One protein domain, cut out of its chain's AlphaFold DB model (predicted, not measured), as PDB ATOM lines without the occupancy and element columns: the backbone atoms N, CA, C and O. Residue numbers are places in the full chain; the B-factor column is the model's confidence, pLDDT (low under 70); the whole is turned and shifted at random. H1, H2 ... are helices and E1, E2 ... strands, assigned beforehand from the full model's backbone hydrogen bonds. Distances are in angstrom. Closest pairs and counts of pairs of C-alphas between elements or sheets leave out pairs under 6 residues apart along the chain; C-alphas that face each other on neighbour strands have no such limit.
ATOM      1  N   PRO A   2      82.991 109.121 126.807       22.84
ATOM      2  CA  PRO A   2      83.415 108.371 127.978       22.84
ATOM      3  C   PRO A   2      83.764 109.380 129.072       22.84
ATOM      4  O   PRO A   2      84.709 110.151 128.939       22.84
ATOM      5  N   VAL A   3      82.922 109.398 130.100       24.11
ATOM      6  CA  VAL A   3      83.152 110.066 131.377       24.11
ATOM      7  C   VAL A   3      84.512 109.578 131.878       24.11
ATOM      8  O   VAL A   3      84.774 108.369 131.841       24.11
ATOM      9  N   LEU A   4      85.404 110.479 132.292       27.62
ATOM     10  CA  LEU A   4      86.717 110.121 132.831       27.62
ATOM     11  C   LEU A   4      86.559 109.645 134.285       27.62
ATOM     12  O   LEU A   4      87.195 110.124 135.218       27.62
ATOM     13  N   LEU A   5      85.692 108.654 134.444       40.22
ATOM     14  CA  LEU A   5      85.566 107.795 135.599       40.22
ATOM     15  C   LEU A   5      86.914 107.118 135.798       40.22
ATOM     16  O   LEU A   5      87.543 106.680 134.831       40.22
ATOM     17  N   CYS A   6      87.394 107.041 137.034       59.31
ATOM     18  CA  CYS A   6      88.647 106.361 137.336       59.31
ATOM     19  C   CYS A   6      88.496 104.850 137.116       59.31
ATOM     20  O   CYS A   6      88.292 104.078 138.052       59.31
ATOM     21  N   TYR A   7      88.585 104.436 135.852       68.69
ATOM     22  CA  TYR A   7      88.611 103.049 135.437       68.69
ATOM     23  C   TYR A   7      89.923 102.418 135.880       68.69
ATOM     24  O   TYR A   7      91.018 102.862 135.513       68.69
ATOM     25  N   LEU A   8      89.812 101.335 136.639       83.62
ATOM     26  CA  LEU A   8      90.965 100.690 137.264       83.62
ATOM     27  C   LEU A   8      91.735  99.779 136.298       83.62
ATOM     28  O   LEU A   8      92.888  99.440 136.564       83.62
ATOM     29  N   LYS A   9      91.175  99.493 135.113       88.31
ATOM     30  CA  LYS A   9      91.711  98.559 134.103       88.31
ATOM     31  C   LYS A   9      93.190  98.762 133.794       88.31
ATOM     32  O   LYS A   9      93.942  97.798 133.631       88.31
ATOM     33  N   LYS A  10      93.646 100.014 133.713       86.25
ATOM     34  CA  LYS A  10      95.055 100.288 133.416       86.25
ATOM     35  C   LYS A  10      95.983  99.825 134.541       86.25
ATOM     36  O   LYS A  10      97.038  99.270 134.233       86.25
ATOM     37  N   LEU A  11      95.590 100.017 135.798       88.19
ATOM     38  CA  LEU A  11      96.394  99.703 136.980       88.19
ATOM     39  C   LEU A  11      96.210  98.259 137.448       88.19
ATOM     40  O   LEU A  11      97.201  97.598 137.744       88.19
ATOM     41  N   THR A  12      94.975  97.761 137.469       90.31
ATOM     42  CA  THR A  12      94.620  96.451 138.040       90.31
ATOM     43  C   THR A  12      94.408  95.375 136.979       90.31
ATOM     44  O   THR A  12      94.585  94.196 137.248       90.31
ATOM     45  N   GLY A  13      94.099  95.767 135.739       89.81
ATOM     46  CA  GLY A  13      93.653  94.849 134.683       89.81
ATOM     47  C   GLY A  13      92.143  94.606 134.687       89.81
ATOM     48  O   GLY A  13      91.615  94.097 133.702       89.81
ATOM     49  N   GLU A  14      91.447  95.034 135.738       89.81
ATOM     50  CA  GLU A  14      90.020  94.794 135.939       89.81
ATOM     51  C   GLU A  14      89.199  96.014 135.508       89.81
ATOM     52  O   GLU A  14      89.530  97.157 135.836       89.81
ATOM     53  N   ASN A  15      88.139  95.792 134.730       89.06
ATOM     54  CA  ASN A  15      87.335  96.874 134.172       89.06
ATOM     55  C   ASN A  15      86.207  97.281 135.121       89.06
ATOM     56  O   ASN A  15      85.047  96.961 134.877       89.06
ATOM     57  N   HIS A  16      86.569  98.001 136.178       84.88
ATOM     58  CA  HIS A  16      85.619  98.574 137.125       84.88
ATOM     59  C   HIS A  16      85.752 100.090 137.189       84.88
ATOM     60  O   HIS A  16      86.853 100.638 137.054       84.88
ATOM     61  N   GLN A  17      84.623 100.743 137.428       84.88
ATOM     62  CA  GLN A  17      84.537 102.141 137.804       84.88
ATOM     63  C   GLN A  17      84.526 102.223 139.328       84.88
ATOM     64  O   GLN A  17      83.630 101.696 139.976       84.88
ATOM     65  N   ILE A  18      85.519 102.894 139.910       83.56
ATOM     66  CA  ILE A  18      85.709 102.887 141.369       83.56
ATOM     67  C   ILE A  18      84.511 103.446 142.158       83.56
ATOM     68  O   ILE A  18      84.270 103.010 143.274       83.56
ATOM     69  N   THR A  19      83.728 104.363 141.580       82.75
ATOM     70  CA  THR A  19      82.527 104.926 142.225       82.75
ATOM     71  C   THR A  19      81.348 103.952 142.279       82.75
ATOM     72  O   THR A  19      80.356 104.248 142.928       82.75
ATOM     73  N   GLU A  20      81.425 102.830 141.564       86.62
ATOM     74  CA  GLU A  20      80.405 101.771 141.546       86.62
ATOM     75  C   GLU A  20      80.821 100.566 142.399       86.62
ATOM     76  O   GLU A  20      80.094  99.581 142.476       86.62
ATOM     77  N   MET A  21      82.001 100.627 143.020       87.81
ATOM     78  CA  MET A  21      82.540  99.552 143.843       87.81
ATOM     79  C   MET A  21      82.327  99.848 145.321       87.81
ATOM     80  O   MET A  21      82.480 100.978 145.785       87.81
ATOM     81  N   THR A  22      82.061  98.798 146.082       88.50
ATOM     82  CA  THR A  22      82.130  98.821 147.539       88.50
ATOM     83  C   THR A  22      83.581  98.868 148.016       88.50
ATOM     84  O   THR A  22      84.529  98.466 147.332       88.50
ATOM     85  N   TYR A  23      83.757  99.296 149.260       83.06
ATOM     86  CA  TYR A  23      85.052  99.307 149.930       83.06
ATOM     87  C   TYR A  23      85.752  97.933 149.935       83.06
ATOM     88  O   TYR A  23      86.954  97.837 149.666       83.06
ATOM     89  N   ASP A  24      85.003  96.859 150.199       87.44
ATOM     90  CA  ASP A  24      85.547  95.499 150.248       87.44
ATOM     91  C   ASP A  24      85.965  94.979 148.871       87.44
ATOM     92  O   ASP A  24      86.904  94.183 148.771       87.44
ATOM     93  N   GLU A  25      85.308  95.430 147.803       90.00
ATOM     94  CA  GLU A  25      85.721  95.133 146.432       90.00
ATOM     95  C   GLU A  25      87.021  95.863 146.088       90.00
ATOM     96  O   GLU A  25      87.973  95.226 145.631       90.00
ATOM     97  N   ILE A  26      87.127  97.161 146.403       87.19
ATOM     98  CA  ILE A  26      88.347  97.951 146.160       87.19
ATOM     99  C   ILE A  26      89.549  97.342 146.895       87.19
ATOM    100  O   ILE A  26      90.631  97.206 146.320       87.19
ATOM    101  N   LYS A  27      89.368  96.898 148.145       85.56
ATOM    102  CA  LYS A  27      90.426  96.270 148.959       85.56
ATOM    103  C   LYS A  27      90.999  94.975 148.384       85.56
ATOM    104  O   LYS A  27      92.117  94.586 148.751       85.56
ATOM    105  N   LYS A  28      90.238  94.271 147.544       90.31
ATOM    106  CA  LYS A  28      90.668  93.017 146.905       90.31
ATOM    107  C   LYS A  28      91.517  93.269 145.662       90.31
ATOM    108  O   LYS A  28      92.298  92.390 145.288       90.31
ATOM    109  N   LEU A  29      91.417  94.460 145.073       90.44
ATOM    110  CA  LEU A  29      92.153  94.824 143.871       90.44
ATOM    111  C   LEU A  29      93.659  94.887 144.118       90.44
ATOM    112  O   LEU A  29      94.148  95.353 145.154       90.44
ATOM    113  N   LYS A  30      94.406  94.445 143.108       92.69
ATOM    114  CA  LYS A  30      95.866  94.477 143.100       92.69
ATOM    115  C   LYS A  30      96.365  95.241 141.887       92.69
ATOM    116  O   LYS A  30      95.921  95.014 140.765       92.69
ATOM    117  N   ILE A  31      97.339  96.110 142.106       91.00
ATOM    118  CA  ILE A  31      98.106  96.752 141.045       91.00
ATOM    119  C   ILE A  31      98.939  95.672 140.346       91.00
ATOM    120  O   ILE A  31      99.593  94.847 140.996       91.00
ATOM    121  N   LYS A  32      98.907  95.669 139.012       91.62
ATOM    122  CA  LYS A  32      99.656  94.723 138.180       91.62
ATOM    123  C   LYS A  32     101.158  94.860 138.413       91.62
ATOM    124  O   LYS A  32     101.683  95.961 138.544       91.62
ATOM    125  N   LYS A  33     101.872  93.731 138.328       93.31
ATOM    126  CA  LYS A  33     103.346  93.721 138.311       93.31
ATOM    127  C   LYS A  33     103.930  94.414 137.086       93.31
ATOM    128  O   LYS A  33     105.097  94.767 137.096       93.31
ATOM    129  N   GLN A  34     103.146  94.565 136.027       92.94
ATOM    130  CA  GLN A  34     103.582  95.196 134.798       92.94
ATOM    131  C   GLN A  34     102.597  96.292 134.404       92.94
ATOM    132  O   GLN A  34     101.391  96.048 134.288       92.94
ATOM    133  N   LEU A  35     103.121  97.495 134.187       89.81
ATOM    134  CA  LEU A  35     102.372  98.632 133.664       89.81
ATOM    135  C   LEU A  35     102.986  99.083 132.341       89.81
ATOM    136  O   LEU A  35     104.204  99.169 132.207       89.81
ATOM    137  N   ILE A  36     102.127  99.394 131.373       88.56
ATOM    138  CA  ILE A  36     102.531  99.844 130.040       88.56
ATOM    139  C   ILE A  36     102.085 101.298 129.862       88.56
ATOM    140  O   ILE A  36     100.911 101.635 130.072       88.56
ATOM    141  N   TYR A  37     103.026 102.163 129.483       86.50
ATOM    142  CA  TYR A  37     102.790 103.577 129.192       86.50
ATOM    143  C   TYR A  37     103.485 103.960 127.883       86.50
ATOM    144  O   TYR A  37     104.703 104.105 127.847       86.50
ATOM    145  N   GLY A  38     102.704 104.161 126.816       85.69
ATOM    146  CA  GLY A  38     103.277 104.317 125.475       85.69
ATOM    147  C   GLY A  38     104.067 103.061 125.107       85.69
ATOM    148  O   GLY A  38     103.593 101.956 125.358       85.69
ATOM    149  N   ASP A  39     105.290 103.248 124.625       84.88
ATOM    150  CA  ASP A  39     106.186 102.148 124.244       84.88
ATOM    151  C   ASP A  39     107.026 101.619 125.424       84.88
ATOM    152  O   ASP A  39     107.894 100.765 125.252       84.88
ATOM    153  N   ARG A  40     106.799 102.134 126.642       85.19
ATOM    154  CA  ARG A  40     107.569 101.776 127.841       85.19
ATOM    155  C   ARG A  40     106.841 100.754 128.701       85.19
ATOM    156  O   ARG A  40     105.645 100.880 128.978       85.19
ATOM    157  N   VAL A  41     107.610  99.787 129.198       89.44
ATOM    158  CA  VAL A  41     107.150  98.730 130.103       89.44
ATOM    159  C   VAL A  41     107.829  98.893 131.459       89.44
ATOM    160  O   VAL A  41     109.054  98.873 131.560       89.44
ATOM    161  N   TYR A  42     107.023  99.019 132.507       87.44
ATOM    162  CA  TYR A  42     107.469  99.149 133.890       87.44
ATOM    163  C   TYR A  42     107.165  97.850 134.626       87.44
ATOM    164  O   TYR A  42     106.000  97.474 134.762       87.44
ATOM    165  N   ASN A  43     108.215  97.165 135.081       90.44
ATOM    166  CA  ASN A  43     108.111  95.895 135.794       90.44
ATOM    167  C   ASN A  43     108.403  96.098 137.285       90.44
ATOM    168  O   ASN A  43     109.450  96.619 137.662       90.44
ATOM    169  N   TYR A  44     107.487  95.636 138.126       87.50
ATOM    170  CA  TYR A  44     107.558  95.660 139.579       87.50
ATOM    171  C   TYR A  44     107.763  94.237 140.106       87.50
ATOM    172  O   TYR A  44     107.217  93.265 139.580       87.50
ATOM    173  N   THR A  45     108.535  94.102 141.182       89.81
ATOM    174  CA  THR A  45     108.891  92.794 141.764       89.81
ATOM    175  C   THR A  45     107.681  92.058 142.350       89.81
ATOM    176  O   THR A  45     107.615  90.824 142.340       89.81
ATOM    177  N   LYS A  46     106.675  92.805 142.818       90.31
ATOM    178  CA  LYS A  46     105.444  92.280 143.413       90.31
ATOM    179  C   LYS A  46     104.225  93.107 143.018       90.31
ATOM    180  O   LYS A  46     104.351  94.231 142.548       90.31
ATOM    181  N   THR A  47     103.052  92.505 143.191       91.12
ATOM    182  CA  THR A  47     101.787  93.240 143.164       91.12
ATOM    183  C   THR A  47     101.571  93.918 144.509       91.12
ATOM    184  O   THR A  47     102.076  93.456 145.534       91.12
ATOM    185  N   GLU A  48     100.811  95.003 144.497       87.50
ATOM    186  CA  GLU A  48     100.505  95.807 145.680       87.50
ATOM    187  C   GLU A  48      99.008  96.103 145.721       87.50
ATOM    188  O   GLU A  48      98.347  96.099 144.682       87.50
ATOM    189  N   LYS A  49      98.454  96.319 146.914       89.12
ATOM    190  CA  LYS A  49      97.047  96.722 147.061       89.12
ATOM    191  C   LYS A  49      96.884  98.207 146.741       89.12
ATOM    192  O   LYS A  49      97.837  98.974 146.869       89.12
ATOM    193  N   ILE A  50      95.672  98.610 146.367       84.81
ATOM    194  CA  ILE A  50      95.319 100.032 146.303       84.81
ATOM    195  C   ILE A  50      95.282 100.567 147.748       84.81
ATOM    196  O   ILE A  50      94.535 100.012 148.559       84.81
ATOM    197  N   PRO A  51      96.097 101.579 148.106       84.19
ATOM    198  CA  PRO A  51      96.073 102.148 149.449       84.19
ATOM    199  C   PRO A  51      94.789 102.947 149.667       84.19
ATOM    200  O   PRO A  51      94.281 103.587 148.742       84.19
TER     201      PRO A  51
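This is residues 2 to 51 of the 291 residues of a protein of Paramuricea clavata (UniProt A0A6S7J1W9). A flat stretch of chain with little regular structure, mostly loops, has a two-stranded hairpin, E1 and E2, at one end, H2 at the other, and H1 between. The short antiparallel pairing of residues 30 to 31 with 48 to 49 ties the last loop back to the link before E1. The 50 printed residues hold H1, H2, E1 and E2 in that order, mixed in class, with only 18 residues in named elements. The whole is only just loose, close to compact, with a radius of gyration of the C-alphas of 11.7 A and spans of 30 by 27 by 14 A.

H1, residues 9 to 12, is apart from H2, residues 23 to 28. The closest C-alphas of H1 and E1, residues 34 to 37, are those of Leu 11 and Leu 35, 6.9 A apart. E1 and E2, residues 40 to 43, form an antiparallel hairpin at 160 degrees, with N 35 and O 42 within hydrogen-bond range at 2.9 A. H2 has 1 of 2 O i to N i+4 pairs within range; H1 is too short for one and has 0 of 1 O i to N i+3 pairs within range.

H1 begins at C-alpha 9 (91.711, 98.559, 134.103). H2 is 9.0 A long, E1 10.1 A and E2 9.9 A, ending at C-alpha 43 (108.111, 95.895, 135.794).

The C-alphas farthest apart, of Asp 24 and Asp 39, are 33.9 A apart. The printed part has no cut, and no link between named elements is long. Residues 2 to 7 have pLDDT under 70.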